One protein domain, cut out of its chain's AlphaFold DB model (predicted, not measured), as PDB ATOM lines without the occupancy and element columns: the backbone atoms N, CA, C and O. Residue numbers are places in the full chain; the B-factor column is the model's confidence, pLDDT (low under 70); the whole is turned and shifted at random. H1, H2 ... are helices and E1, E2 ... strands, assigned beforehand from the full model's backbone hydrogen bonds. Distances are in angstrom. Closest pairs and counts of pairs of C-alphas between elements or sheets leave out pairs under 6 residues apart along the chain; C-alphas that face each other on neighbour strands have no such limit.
ATOM      1  N   PHE A   8    -135.216  19.387 -32.448       90.94
ATOM      2  CA  PHE A   8    -135.656  18.299 -31.590       90.94
ATOM      3  C   PHE A   8    -134.478  17.729 -30.810       90.94
ATOM      4  O   PHE A   8    -133.466  17.362 -31.398       90.94
ATOM      5  N   ASN A   9    -134.640  17.627 -29.494       90.31
ATOM      6  CA  ASN A   9    -133.641  17.038 -28.617       90.31
ATOM      7  C   ASN A   9    -134.218  15.739 -28.046       90.31
ATOM      8  O   ASN A   9    -135.295  15.754 -27.445       90.31
ATOM      9  N   LEU A  10    -133.510  14.627 -28.236       87.00
ATOM     10  CA  LEU A  10    -133.880  13.312 -27.730       87.00
ATOM     11  C   LEU A  10    -132.828  12.823 -26.744       87.00
ATOM     12  O   LEU A  10    -131.664  12.672 -27.098       87.00
ATOM     13  N   PHE A  11    -133.277  12.505 -25.535       84.31
ATOM     14  CA  PHE A  11    -132.450  11.921 -24.488       84.31
ATOM     15  C   PHE A  11    -132.902  10.481 -24.252       84.31
ATOM     16  O   PHE A  11    -134.045  10.246 -23.853       84.31
ATOM     17  N   THR A  12    -132.022   9.516 -24.508       76.75
ATOM     18  CA  THR A  12    -132.285   8.095 -24.261       76.75
ATOM     19  C   THR A  12    -131.524   7.641 -23.019       76.75
ATOM     20  O   THR A  12    -130.319   7.865 -22.912       76.75
ATOM     21  N   ALA A  13    -132.216   6.978 -22.093       72.12
ATOM     22  CA  ALA A  13    -131.584   6.311 -20.952       72.12
ATOM     23  C   ALA A  13    -130.815   5.041 -21.380       72.12
ATOM     24  O   ALA A  13    -130.888   4.616 -22.535       72.12
ATOM     25  N   TRP A  14    -130.094   4.422 -20.440       62.09
ATOM     26  CA  TRP A  14    -129.434   3.129 -20.656       62.09
ATOM     27  C   TRP A  14    -130.489   2.055 -20.972       62.09
ATOM     28  O   TRP A  14    -131.529   2.014 -20.319       62.09
ATOM     29  N   GLU A  15    -130.220   1.218 -21.982       60.91
ATOM     30  CA  GLU A  15    -131.089   0.112 -22.422       60.91
ATOM     31  C   GLU A  15    -132.534   0.519 -22.759       60.91
ATOM     32  O   GLU A  15    -133.500  -0.032 -22.232       60.91
ATOM     33  N   GLN A  16    -132.714   1.470 -23.679       64.56
ATOM     34  CA  GLN A  16    -134.038   1.684 -24.260       64.56
ATOM     35  C   GLN A  16    -134.287   0.697 -25.398       64.56
ATOM     36  O   GLN A  16    -133.667   0.839 -26.453       64.56
ATOM     37  N   PRO A  17    -135.209  -0.274 -25.242       58.28
ATOM     38  CA  PRO A  17    -135.659  -1.028 -26.390       58.28
ATOM     39  C   PRO A  17    -136.322  -0.044 -27.357       58.28
ATOM     40  O   PRO A  17    -137.187   0.741 -26.959       58.28
ATOM     41  N   ASN A  18    -135.971  -0.153 -28.640       77.62
ATOM     42  CA  ASN A  18    -136.691   0.449 -29.765       77.62
ATOM     43  C   ASN A  18    -136.316   1.890 -30.176       77.62
ATOM     44  O   ASN A  18    -137.150   2.599 -30.750       77.62
ATOM     45  N   VAL A  19    -135.062   2.319 -29.980       80.12
ATOM     46  CA  VAL A  19    -134.571   3.637 -30.451       80.12
ATOM     47  C   VAL A  19    -134.756   3.808 -31.972       80.12
ATOM     48  O   VAL A  19    -135.101   4.887 -32.455       80.12
ATOM     49  N   ILE A  20    -134.649   2.712 -32.728       84.69
ATOM     50  CA  ILE A  20    -134.910   2.657 -34.175       84.69
ATOM     51  C   ILE A  20    -136.344   3.090 -34.521       84.69
ATOM     52  O   ILE A  20    -136.544   3.921 -35.411       84.69
ATOM     53  N   ASN A  21    -137.351   2.583 -33.802       88.69
ATOM     54  CA  ASN A  21    -138.749   2.954 -34.040       88.69
ATOM     55  C   ASN A  21    -139.008   4.433 -33.740       88.69
ATOM     56  O   ASN A  21    -139.807   5.063 -34.434       88.69
ATOM     57  N   ILE A  22    -138.307   5.010 -32.759       88.25
ATOM     58  CA  ILE A  22    -138.367   6.453 -32.499       88.25
ATOM     59  C   ILE A  22    -137.846   7.224 -33.718       88.25
ATOM     60  O   ILE A  22    -138.486   8.185 -34.137       88.25
ATOM     61  N   GLY A  23    -136.748   6.779 -34.338       90.00
ATOM     62  CA  GLY A  23    -136.222   7.379 -35.569       90.00
ATOM     63  C   GLY A  23    -137.260   7.452 -36.693       90.00
ATOM     64  O   GLY A  23    -137.468   8.518 -37.276       90.00
ATOM     65  N   TYR A  24    -137.977   6.356 -36.949       92.50
ATOM     66  CA  TYR A  24    -139.052   6.336 -37.950       92.50
ATOM     67  C   TYR A  24    -140.230   7.246 -37.584       92.50
ATOM     68  O   TYR A  24    -140.728   7.977 -38.441       92.50
ATOM     69  N   LEU A  25    -140.644   7.261 -36.314       92.12
ATOM     70  CA  LEU A  25    -141.707   8.152 -35.843       92.12
ATOM     71  C   LEU A  25    -141.326   9.630 -35.988       92.12
ATOM     72  O   LEU A  25    -142.176  10.445 -36.350       92.12
ATOM     73  N   VAL A  26    -140.062   9.985 -35.746       91.62
ATOM     74  CA  VAL A  26    -139.557  11.352 -35.943       91.62
ATOM     75  C   VAL A  26    -139.671  11.760 -37.412       91.62
ATOM     76  O   VAL A  26    -140.167  12.849 -37.690       91.62
ATOM     77  N   ILE A  27    -139.300  10.889 -38.353       91.81
ATOM     78  CA  ILE A  27    -139.441  11.169 -39.793       91.81
ATOM     79  C   ILE A  27    -140.910  11.380 -40.173       91.81
ATOM     80  O   ILE A  27    -141.241  12.345 -40.860       91.81
ATOM     81  N   GLU A  28    -141.800  10.499 -39.707       93.00
ATOM     82  CA  GLU A  28    -143.227  10.550 -40.038       93.00
ATOM     83  C   GLU A  28    -143.910  11.802 -39.464       93.00
ATOM     84  O   GLU A  28    -144.740  12.432 -40.123       93.00
ATOM     85  N   ARG A  29    -143.578  12.168 -38.220       91.56
ATOM     86  CA  ARG A  29    -144.312  13.189 -37.457       91.56
ATOM     87  C   ARG A  29    -143.675  14.565 -37.502       91.56
ATOM     88  O   ARG A  29    -144.384  15.557 -37.335       91.56
ATOM     89  N   LEU A  30    -142.367  14.640 -37.728       92.62
ATOM     90  CA  LEU A  30    -141.588  15.873 -37.676       92.62
ATOM     91  C   LEU A  30    -140.752  16.067 -38.963       92.62
ATOM     92  O   LEU A  30    -139.548  16.315 -38.889       92.62
ATOM     93  N   PRO A  31    -141.369  16.049 -40.163       90.94
ATOM     94  CA  PRO A  31    -140.650  16.096 -41.445       90.94
ATOM     95  C   PRO A  31    -139.956  17.442 -41.734       90.94
ATOM     96  O   PRO A  31    -139.295  17.606 -42.757       90.94
ATOM     97  N   TYR A  32    -140.145  18.440 -40.867       91.56
ATOM     98  CA  TYR A  32    -139.585  19.786 -41.003       91.56
ATOM     99  C   TYR A  32    -138.384  20.047 -40.089       91.56
ATOM    100  O   TYR A  32    -137.922  21.190 -40.026       91.56
ATOM    101  N   LEU A  33    -137.886  19.018 -39.397       93.00
ATOM    102  CA  LEU A  33    -136.705  19.144 -38.556       93.00
ATOM    103  C   LEU A  33    -135.474  19.507 -39.379       93.00
ATOM    104  O   LEU A  33    -135.228  18.960 -40.450       93.00
ATOM    105  N   GLN A  34    -134.721  20.457 -38.836       93.44
ATOM    106  CA  GLN A  34    -133.468  20.971 -39.380       93.44
ATOM    107  C   GLN A  34    -132.301  20.683 -38.442       93.44
ATOM    108  O   GLN A  34    -131.175  20.529 -38.903       93.44
ATOM    109  N   VAL A  35    -132.572  20.616 -37.139       93.12
ATOM    110  CA  VAL A  35    -131.575  20.395 -36.097       93.12
ATOM    111  C   VAL A  35    -132.050  19.278 -35.181       93.12
ATOM    112  O   VAL A  35    -133.170  19.332 -34.670       93.12
ATOM    113  N   ILE A  36    -131.206  18.276 -34.964       92.88
ATOM    114  CA  ILE A  36    -131.478  17.210 -34.004       92.88
ATOM    115  C   ILE A  36    -130.291  17.050 -33.067       92.88
ATOM    116  O   ILE A  36    -129.146  17.014 -33.503       92.88
ATOM    117  N   GLU A  37    -130.575  16.923 -31.782       90.38
ATOM    118  CA  GLU A  37    -129.604  16.513 -30.776       90.38
ATOM    119  C   GLU A  37    -130.047  15.164 -30.211       90.38
ATOM    120  O   GLU A  37    -131.140  15.043 -29.660       90.38
ATOM    121  N   LEU A  38    -129.224  14.137 -30.386       87.75
ATOM    122  CA  LEU A  38    -129.404  12.826 -29.784       87.75
ATOM    123  C   LEU A  38    -128.401  12.689 -28.652       87.75
ATOM    124  O   LEU A  38    -127.206  12.826 -28.882       87.75
ATOM    125  N   ASN A  39    -128.876  12.396 -27.449       82.69
ATOM    126  CA  ASN A  39    -128.029  12.141 -26.299       82.69
ATOM    127  C   ASN A  39    -128.372  10.777 -25.693       82.69
ATOM    128  O   ASN A  39    -129.531  10.517 -25.361       82.69
ATOM    129  N   GLY A  40    -127.385   9.897 -25.554       76.00
ATOM    130  CA  GLY A  40    -127.576   8.610 -24.903       76.00
ATOM    131  C   GLY A  40    -126.397   7.660 -25.028       76.00
ATOM    132  O   GLY A  40    -125.423   7.913 -25.719       76.00
ATOM    133  N   THR A  41    -126.486   6.516 -24.363       68.62
ATOM    134  CA  THR A  41    -125.373   5.559 -24.233       68.62
ATOM    135  C   THR A  41    -125.539   4.304 -25.091       68.62
ATOM    136  O   THR A  41    -124.919   3.277 -24.826       68.62
ATOM    137  N   ASN A  42    -126.385   4.368 -26.124       66.12
ATOM    138  CA  ASN A  42    -126.785   3.208 -26.916       66.12
ATOM    139  C   ASN A  42    -126.057   3.152 -28.276       66.12
ATOM    140  O   ASN A  42    -126.031   4.133 -29.019       66.12
ATOM    141  N   CYS A  43    -125.534   1.977 -28.642       66.00
ATOM    142  CA  CYS A  43    -124.989   1.693 -29.974       66.00
ATOM    143  C   CYS A  43    -126.027   1.866 -31.100       66.00
ATOM    144  O   CYS A  43    -125.663   2.144 -32.243       66.00
ATOM    145  N   GLU A  44    -127.317   1.769 -30.777       75.81
ATOM    146  CA  GLU A  44    -128.424   2.005 -31.706       75.81
ATOM    147  C   GLU A  44    -128.572   3.484 -32.108       75.81
ATOM    148  O   GLU A  44    -129.255   3.776 -33.091       75.81
ATOM    149  N   LEU A  45    -127.908   4.428 -31.421       79.31
ATOM    150  CA  LEU A  45    -127.908   5.838 -31.832       79.31
ATOM    151  C   LEU A  45    -127.285   6.030 -33.216       79.31
ATOM    152  O   LEU A  45    -127.758   6.874 -33.974       79.31
ATOM    153  N   ALA A  46    -126.276   5.235 -33.583       77.69
ATOM    154  CA  ALA A  46    -125.685   5.289 -34.919       77.69
ATOM    155  C   ALA A  46    -126.694   4.858 -35.998       77.69
ATOM    156  O   ALA A  46    -126.830   5.510 -37.035       77.69
ATOM    157  N   GLU A  47    -127.458   3.795 -35.736       81.50
ATOM    158  CA  GLU A  47    -128.485   3.316 -36.662       81.50
ATOM    159  C   GLU A  47    -129.671   4.282 -36.759       81.50
ATOM    160  O   GLU A  47    -130.137   4.580 -37.863       81.50
ATOM    161  N   MET A  48    -130.111   4.844 -35.631       86.31
ATOM    162  CA  MET A  48    -131.115   5.905 -35.619       86.31
ATOM    163  C   MET A  48    -130.631   7.129 -36.405       86.31
ATOM    164  O   MET A  48    -131.380   7.677 -37.210       86.31
ATOM    165  N   SER A  49    -129.369   7.526 -36.233       85.56
ATOM    166  CA  SER A  49    -128.766   8.649 -36.960       85.56
ATOM    167  C   SER A  49    -128.799   8.425 -38.467       85.56
ATOM    168  O   SER A  49    -129.224   9.312 -39.204       85.56
ATOM    169  N   ARG A  50    -128.457   7.215 -38.933       85.75
ATOM    170  CA  ARG A  50    -128.593   6.830 -40.346       85.75
ATOM    171  C   ARG A  50    -130.026   7.010 -40.849       85.75
ATOM    172  O   ARG A  50    -130.234   7.560 -41.928       85.75
ATOM    173  N   ILE A  51    -131.008   6.530 -40.084       89.38
ATOM    174  CA  ILE A  51    -132.429   6.638 -40.433       89.38
ATOM    175  C   ILE A  51    -132.826   8.110 -40.570       89.38
ATOM    176  O   ILE A  51    -133.389   8.493 -41.594       89.38
ATOM    177  N   LEU A  52    -132.479   8.945 -39.588       90.62
ATOM    178  CA  LEU A  52    -132.815  10.369 -39.574       90.62
ATOM    179  C   LEU A  52    -132.172  11.135 -40.732       90.62
ATOM    180  O   LEU A  52    -132.872  11.887 -41.407       90.62
ATOM    181  N   ILE A  53    -130.879  10.922 -40.992       88.75
ATOM    182  CA  ILE A  53    -130.150  11.602 -42.074       88.75
ATOM    183  C   ILE A  53    -130.767  11.267 -43.434       88.75
ATOM    184  O   ILE A  53    -131.008  12.158 -44.242       88.75
ATOM    185  N   ASN A  54    -131.089   9.995 -43.672       89.00
ATOM    186  CA  ASN A  54    -131.671   9.572 -44.945       89.00
ATOM    187  C   ASN A  54    -133.168   9.922 -45.072       89.00
ATOM    188  O   ASN A  54    -133.685  10.011 -46.185       89.00
ATOM    189  N   GLY A  55    -133.886  10.075 -43.955       90.38
ATOM    190  CA  GLY A  55    -135.335  10.287 -43.939       90.38
ATOM    191  C   GLY A  55    -135.783  11.748 -43.861       90.38
ATOM    192  O   GLY A  55    -136.887  12.071 -44.305       90.38
ATOM    193  N   LEU A  56    -134.959  12.644 -43.314       91.19
ATOM    194  CA  LEU A  56    -135.302  14.053 -43.115       91.19
ATOM    195  C   LEU A  56    -134.636  14.940 -44.166       91.19
ATOM    196  O   LEU A  56    -133.537  15.450 -43.978       91.19
ATOM    197  N   SER A  57    -135.361  15.226 -45.247       89.38
ATOM    198  CA  SER A  57    -134.869  16.040 -46.374       89.38
ATOM    199  C   SER A  57    -134.514  17.495 -46.039       89.38
ATOM    200  O   SER A  57    -133.962  18.198 -46.883       89.38
ATOM    201  N   LYS A  58    -134.869  17.976 -44.843       90.88
ATOM    202  CA  LYS A  58    -134.564  19.333 -44.360       90.88
ATOM    203  C   LYS A  58    -133.550  19.356 -43.223       90.88
ATOM    204  O   LYS A  58    -133.298  20.437 -42.691       90.88
ATOM    205  N   LEU A  59    -133.032  18.195 -42.826       91.50
ATOM    206  CA  LEU A  59    -132.033  18.103 -41.777       91.50
ATOM    207  C   LEU A  59    -130.761  18.801 -42.256       91.50
ATOM    208  O   LEU A  59    -130.234  18.460 -43.305       91.50
ATOM    209  N   ASN A  60    -130.292  19.768 -41.476       91.81
ATOM    210  CA  ASN A  60    -129.049  20.492 -41.727       91.81
ATOM    211  C   ASN A  60    -127.967  20.078 -40.724       91.81
ATOM    212  O   ASN A  60    -126.774  20.158 -41.011       91.81
ATOM    213  N   PHE A  61    -128.379  19.702 -39.510       90.94
ATOM    214  CA  PHE A  61    -127.464  19.430 -38.415       90.94
ATOM    215  C   PHE A  61    -127.990  18.334 -37.490       90.94
ATOM    216  O   PHE A  61    -129.137  18.378 -37.043       90.94
ATOM    217  N   LEU A  62    -127.130  17.373 -37.170       90.00
ATOM    218  CA  LEU A  62    -127.382  16.318 -36.199       90.00
ATOM    219  C   LEU A  62    -126.192  16.232 -35.243       90.00
ATOM    220  O   LEU A  62    -125.056  16.055 -35.669       90.00
ATOM    221  N   THR A  63    -126.455  16.344 -33.948       87.75
ATOM    222  CA  THR A  63    -125.478  16.074 -32.893       87.75
ATOM    223  C   THR A  63    -125.790  14.723 -32.274       87.75
ATOM    224  O   THR A  63    -126.942  14.456 -31.946       87.75
ATOM    225  N   ILE A  64    -124.775  13.883 -32.116       82.94
ATOM    226  CA  ILE A  64    -124.870  12.586 -31.448       82.94
ATOM    227  C   ILE A  64    -123.912  12.646 -30.266       82.94
ATOM    228  O   ILE A  64    -122.699  12.619 -30.456       82.94
ATOM    229  N   ASN A  65    -124.452  12.776 -29.064       79.38
ATOM    230  CA  ASN A  65    -123.712  12.737 -27.816       79.38
ATOM    231  C   ASN A  65    -123.931  11.368 -27.166       79.38
ATOM    232  O   ASN A  65    -125.055  10.999 -26.829       79.38
ATOM    233  N   GLY A  66    -122.866  10.595 -27.011       69.75
ATOM    234  CA  GLY A  66    -122.941   9.333 -26.294       69.75
ATOM    235  C   GLY A  66    -121.594   8.862 -25.787       69.75
ATOM    236  O   GLY A  66    -120.556   9.415 -26.138       69.75
ATOM    237  N   CYS A  67    -121.594   7.808 -24.972       54.69
ATOM    238  CA  CYS A  67    -120.371   7.138 -24.517       54.69
ATOM    239  C   CYS A  67    -119.765   6.287 -25.646       54.69
ATOM    240  O   CYS A  67    -119.685   5.064 -25.539       54.69
ATOM    241  N   ILE A  68    -119.401   6.917 -26.762       55.56
ATOM    242  CA  ILE A  68    -119.012   6.219 -27.985       55.56
ATOM    243  C   ILE A  68    -117.498   5.853 -27.956       55.56
ATOM    244  O   ILE A  68    -117.117   4.877 -28.594       55.56
ATOM    245  N   LYS A  69    -116.622   6.539 -27.190       52.94
ATOM    246  CA  LYS A  69    -115.150   6.311 -27.091       52.94
ATOM    247  C   LYS A  69    -114.752   5.070 -26.327       52.94
ATOM    248  O   LYS A  69    -113.564   4.728 -26.334       52.94
ATOM    249  N   HIS A  70    -115.670   4.421 -25.619       50.31
ATOM    250  CA  HIS A  70    -115.340   3.145 -25.009       50.31
ATOM    251  C   HIS A  70    -115.223   2.102 -26.127       50.31
ATOM    252  O   HIS A  70    -116.166   1.384 -26.440       50.31
ATOM    253  N   ASP A  71    -114.010   2.035 -26.691       50.47
ATOM    254  CA  ASP A  71    -113.467   1.007 -27.576       50.47
ATOM    255  C   ASP A  71    -113.570   1.249 -29.102       50.47
ATOM    256  O   ASP A  71    -114.249   2.152 -29.593       50.47
ATOM    257  N   LYS A  72    -112.884   0.389 -29.877       51.25
ATOM    258  CA  LYS A  72    -112.832   0.318 -31.366       51.25
ATOM    259  C   LYS A  72    -114.199   0.351 -32.077       51.25
ATOM    260  O   LYS A  72    -114.266   0.412 -33.308       51.25
ATOM    261  N   LEU A  73    -115.278   0.257 -31.306       54.25
ATOM    262  CA  LEU A  73    -116.661   0.329 -31.738       54.25
ATOM    263  C   LEU A  73    -117.006   1.707 -32.331       54.25
ATOM    264  O   LEU A  73    -117.721   1.741 -33.333       54.25
ATOM    265  N   TYR A  74    -116.420   2.796 -31.808       61.28
ATOM    266  CA  TYR A  74    -116.584   4.166 -32.321       61.28
ATOM    267  C   TYR A  74    -116.265   4.277 -33.811       61.28
ATOM    268  O   TYR A  74    -117.116   4.614 -34.633       61.28
ATOM    269  N   ASP A  75    -115.026   3.938 -34.175       64.38
ATOM    270  CA  ASP A  75    -114.547   4.119 -35.540       64.38
ATOM    271  C   ASP A  75    -115.285   3.212 -36.521       64.38
ATOM    272  O   ASP A  75    -115.371   3.515 -37.710       64.38
ATOM    273  N   LYS A  76    -115.766   2.055 -36.054       69.44
ATOM    274  CA  LYS A  76    -116.571   1.162 -36.882       69.44
ATOM    275  C   LYS A  76    -117.950   1.766 -37.126       69.44
ATOM    276  O   LYS A  76    -118.342   1.866 -38.276       69.44
ATOM    277  N   GLN A  77    -118.648   2.213 -36.084       68.75
ATOM    278  CA  GLN A  77    -119.978   2.811 -36.220       68.75
ATOM    279  C   GLN A  77    -119.951   4.104 -37.028       68.75
ATOM    280  O   GLN A  77    -120.832   4.319 -37.852       68.75
ATOM    281  N   LEU A  78    -118.924   4.938 -36.848       70.00
ATOM    282  CA  LEU A  78    -118.758   6.156 -37.633       70.00
ATOM    283  C   LEU A  78    -118.477   5.831 -39.107       70.00
ATOM    284  O   LEU A  78    -119.057   6.458 -39.987       70.00
ATOM    285  N   ARG A  79    -117.652   4.812 -39.389       73.69
ATOM    286  CA  ARG A  79    -117.440   4.311 -40.758       73.69
ATOM    287  C   ARG A  79    -118.700   3.694 -41.356       73.69
ATOM    288  O   ARG A  79    -119.001   3.951 -42.514       73.69
ATOM    289  N   ASP A  80    -119.441   2.903 -40.590       74.62
ATOM    290  CA  ASP A  80    -120.684   2.272 -41.034       74.62
ATOM    291  C   ASP A  80    -121.747   3.339 -41.323       74.62
ATOM    292  O   ASP A  80    -122.391   3.297 -42.371       74.62
ATOM    293  N   LEU A  81    -121.863   4.352 -40.457       73.81
ATOM    294  CA  LEU A  81    -122.682   5.537 -40.693       73.81
ATOM    295  C   LEU A  81    -122.243   6.220 -41.993       73.81
ATOM    296  O   LEU A  81    -123.073   6.397 -42.882       73.81
ATOM    297  N   GLN A  82    -120.941   6.488 -42.154       74.88
ATOM    298  CA  GLN A  82    -120.408   7.139 -43.348       74.88
ATOM    299  C   GLN A  82    -120.692   6.372 -44.645       74.88
ATOM    300  O   GLN A  82    -121.040   6.977 -45.653       74.88
ATOM    301  N   ASN A  83    -120.589   5.045 -44.609       76.50
ATOM    302  CA  ASN A  83    -120.839   4.175 -45.757       76.50
ATOM    303  C   ASN A  83    -122.332   4.004 -46.079       76.50
ATOM    304  O   ASN A  83    -122.677   3.513 -47.152       76.50
ATOM    305  N   SER A  84    -123.218   4.346 -45.143       72.38
ATOM    306  CA  SER A  84    -124.657   4.070 -45.233       72.38
ATOM    307  C   SER A  84    -125.521   5.286 -45.573       72.38
ATOM    308  O   SER A  84    -126.720   5.140 -45.838       72.38
ATOM    309  N   ILE A  85    -124.935   6.481 -45.547       75.19
ATOM    310  CA  ILE A  85    -125.620   7.727 -45.877       75.19
ATOM    311  C   ILE A  85    -125.513   7.979 -47.384       75.19
ATOM    312  O   ILE A  85    -124.446   7.840 -47.980       75.19
ATOM    313  N   THR A  86    -126.630   8.351 -48.007       71.00
ATOM    314  CA  THR A  86    -126.711   8.585 -49.459       71.00
ATOM    315  C   THR A  86    -126.475  10.042 -49.862       71.00
ATOM    316  O   THR A  86    -126.238  10.319 -51.038       71.00
ATOM    317  N   CYS A  87    -126.524  10.977 -48.910       70.62
ATOM    318  CA  CYS A  87    -126.242  12.398 -49.112       70.62
ATOM    319  C   CYS A  87    -124.815  12.768 -48.677       70.62
ATOM    320  O   CYS A  87    -124.154  12.033 -47.948       70.62
ATOM    321  N   SER A  88    -124.300  13.905 -49.149       75.44
ATOM    322  CA  SER A  88    -123.014  14.419 -48.667       75.44
ATOM    323  C   SER A  88    -123.172  14.936 -47.242       75.44
ATOM    324  O   SER A  88    -124.119  15.655 -46.970       75.44
ATOM    325  N   PHE A  89    -122.251  14.600 -46.345       77.31
ATOM    326  CA  PHE A  89    -122.240  15.139 -44.989       77.31
ATOM    327  C   PHE A  89    -120.799  15.306 -44.497       77.31
ATOM    328  O   PHE A  89    -119.868  14.660 -44.990       77.31
ATOM    329  N   ARG A  90    -120.603  16.180 -43.511       79.12
ATOM    330  CA  ARG A  90    -119.329  16.362 -42.801       79.12
ATOM    331  C   ARG A  90    -119.478  15.862 -41.372       79.12
ATOM    332  O   ARG A  90    -120.535  16.052 -40.781       79.12
ATOM    333  N   THR A  91    -118.423  15.263 -40.822       73.69
ATOM    334  CA  THR A  91    -118.366  14.887 -39.401       73.69
ATOM    335  C   THR A  91    -117.244  15.621 -38.678       73.69
ATOM    336  O   THR A  91    -116.179  15.844 -39.254       73.69
ATOM    337  N   GLU A  92    -117.488  16.000 -37.428       77.88
ATOM    338  CA  GLU A  92    -116.485  16.527 -36.499       77.88
ATOM    339  C   GLU A  92    -116.661  15.840 -35.147       77.88
ATOM    340  O   GLU A  92    -117.785  15.562 -34.730       77.88
ATOM    341  N   VAL A  93    -115.547  15.535 -34.487       73.12
ATOM    342  CA  VAL A  93    -115.523  14.822 -33.209       73.12
ATOM    343  C   VAL A  93    -114.907  15.739 -32.164       73.12
ATOM    344  O   VAL A  93    -113.806  16.250 -32.373       73.12
ATOM    345  N   SER A  94    -115.603  15.949 -31.045       67.94
ATOM    346  CA  SER A  94    -115.061  16.732 -29.930       67.94
ATOM    347  C   SER A  94    -113.861  16.024 -29.281       67.94
ATOM    348  O   SER A  94    -113.909  14.832 -28.980       67.94
ATOM    349  N   ASN A  95    -112.787  16.769 -28.998       59.84
ATOM    350  CA  ASN A  95    -111.580  16.261 -28.325       59.84
ATOM    351  C   ASN A  95    -111.693  16.214 -26.783       59.84
ATOM    352  O   ASN A  95    -110.680  16.112 -26.092       59.84
ATOM    353  N   THR A  96    -112.899  16.298 -26.222       57.41
ATOM    354  CA  THR A  96    -113.129  16.305 -24.768       57.41
ATOM    355  C   THR A  96    -112.981  14.917 -24.128       57.41
ATOM    356  O   THR A  96    -113.101  13.886 -24.796       57.41
ATOM    357  N   THR A  97    -112.650  14.890 -22.832       53.25
ATOM    358  CA  THR A  97    -112.310  13.678 -22.058       53.25
ATOM    359  C   THR A  97    -113.510  12.846 -21.614       53.25
ATOM    360  O   THR A  97    -113.325  11.658 -21.381       53.25
ATOM    361  N   ASP A  98    -114.709  13.435 -21.537       50.53
ATOM    362  CA  ASP A  98    -115.843  12.825 -20.821       50.53
ATOM    363  C   ASP A  98    -117.106  12.598 -21.674       50.53
ATOM    364  O   ASP A  98    -117.995  11.863 -21.255       50.53
ATOM    365  N   GLU A  99    -117.182  13.159 -22.887       55.84
ATOM    366  CA  GLU A  99    -118.329  12.993 -23.793       55.84
ATOM    367  C   GLU A  99    -117.865  12.938 -25.255       55.84
ATOM    368  O   GLU A  99    -117.139  13.828 -25.718       55.84
ATOM    369  N   ASP A 100    -118.299  11.909 -25.993       68.88
ATOM    370  CA  ASP A 100    -118.037  11.778 -27.427       68.88
ATOM    371  C   ASP A 100    -119.200  12.353 -28.191       68.88
ATOM    372  O   ASP A 100    -120.219  11.712 -28.449       68.88
ATOM    373  N   THR A 101    -119.029  13.618 -28.532       74.75
ATOM    374  CA  THR A 101    -119.969  14.303 -29.393       74.75
ATOM    375  C   THR A 101    -119.499  14.194 -30.837       74.75
ATOM    376  O   THR A 101    -118.418  14.679 -31.185       74.75
ATOM    377  N   VAL A 102    -120.329  13.569 -31.675       76.62
ATOM    378  CA  VAL A 102    -120.236  13.628 -33.135       76.62
ATOM    379  C   VAL A 102    -121.166  14.723 -33.622       76.62
ATOM    380  O   VAL A 102    -122.372  14.689 -33.382       76.62
ATOM    381  N   PHE A 103    -120.612  15.657 -34.372       81.50
ATOM    382  CA  PHE A 103    -121.379  16.637 -35.118       81.50
ATOM    383  C   PHE A 103    -121.485  16.189 -36.569       81.50
ATOM    384  O   PHE A 103    -120.474  15.845 -37.179       81.50
ATOM    385  N   VAL A 104    -122.695  16.192 -37.121       80.50
ATOM    386  CA  VAL A 104    -122.994  15.825 -38.506       80.50
ATOM    387  C   VAL A 104    -123.670  17.007 -39.195       80.50
ATOM    388  O   VAL A 104    -124.743  17.442 -38.777       80.50
ATOM    389  N   TRP A 105    -123.061  17.510 -40.268       84.56
ATOM    390  CA  TRP A 105    -123.654  18.517 -41.155       84.56
ATOM    391  C   TRP A 105    -124.089  17.834 -42.439       84.56
ATOM    392  O   TRP A 105    -123.237  17.222 -43.080       84.56
ATOM    393  N   VAL A 106    -125.373  17.931 -42.776       80.31
ATOM    394  CA  VAL A 106    -126.026  17.248 -43.909       80.31
ATOM    395  C   VAL A 106    -126.302  18.232 -45.043       80.31
ATOM    396  O   VAL A 106    -126.557  19.419 -44.733       80.31
TER     397      VAL A 106
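AT A GLANCE: This is residues 8 to 106 of the 106 residues of the protein "Hypothetical protein" of Rotaria sp. Silwood2 (UniProt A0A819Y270). A single five-stranded sheet has one face covered in part by the middle one of three helices, H1, H2 and H3, which run the same way side by side in a row. The middle helix, H2, packs on one face of the sheet; H3 only grazes the sheet, H1 is not on it, and the opposite face is bare. The printed part has 99 residues, with three named helices and five named strands in the order E1 H1 E2 H2 E3 H3 E4 E5; the sheet is mixed, in the order E1 E2 E3 E5 E4, and the class is mixed, helices and strands. The whole is compact, with a radius of gyration of the C-alphas of 12.5 A and spans of 34 by 29 by 20 A.

HOW THE PARTS SIT: E1, residues 8 to 11, is an edge strand, parallel to E2, residues 35 to 39, with N 10 and O 37 2.8 A apart, within hydrogen-bond range. With H1, residues 19 to 29, they form a strand-helix-strand unit, two parallel neighbour strands with a helix between them in the chain, its crossover right-handed. E2, H2, residues 44 to 55, and E3, residues 61 to 66, form a second such right-handed unit; N 38 and O 63 are 2.8 A apart. H1 touches H2 at a shallow tilt of 23 degrees, closest at the C-alphas of Ile 20 and Met 48, 5.2 A. H2 on one face of the sheet gives two layers, helix and sheet; its height over the sheet is 10.0 A, and it runs along the strands, at 4 degrees to E3 on the local plane. H3, residues 73 to 84, touches H2 at residues 46 to 50 alone, at a shallow tilt of 18 degrees, closest at the C-alphas of Arg 50 and Leu 81, 6.1 A. H3 is only just on the sheet, with 5 pairs of C-alphas within 10 A, and only grazes it. E3, H3 and E4, residues 90 to 93, form a split right-handed unit, with E5, residues 100 to 105, between the two strands in the sheet. E5 is antiparallel to E3, N 64 and O 102 being 2.8 A apart, and forms a hairpin with E4, where N 92 and O 103 are 3.0 A apart. In H1, H2 and H3 every O i to N i+4 pair is within hydrogen-bond range.

IN THESE COORDINATES: E1 begins at C-alpha 8, (-135.656, 18.299, -31.590). H1 is 15.3 A long, H2 16.3 A and H3 16.1 A; E3 measures 16.4 A. E5, 16.3 A long, ends at C-alpha 105, (-123.654, 18.517, -41.155).

THE WHOLE: The C-alphas of Glu 28 and Thr 97 are the two farthest apart, at 35.9 A. The printed part has no cut, and no link is long. The mean pLDDT of the printed part is 77.6; residues 14 to 17, 41 to 43, 66 to 77 and 94 to 100 are under 70.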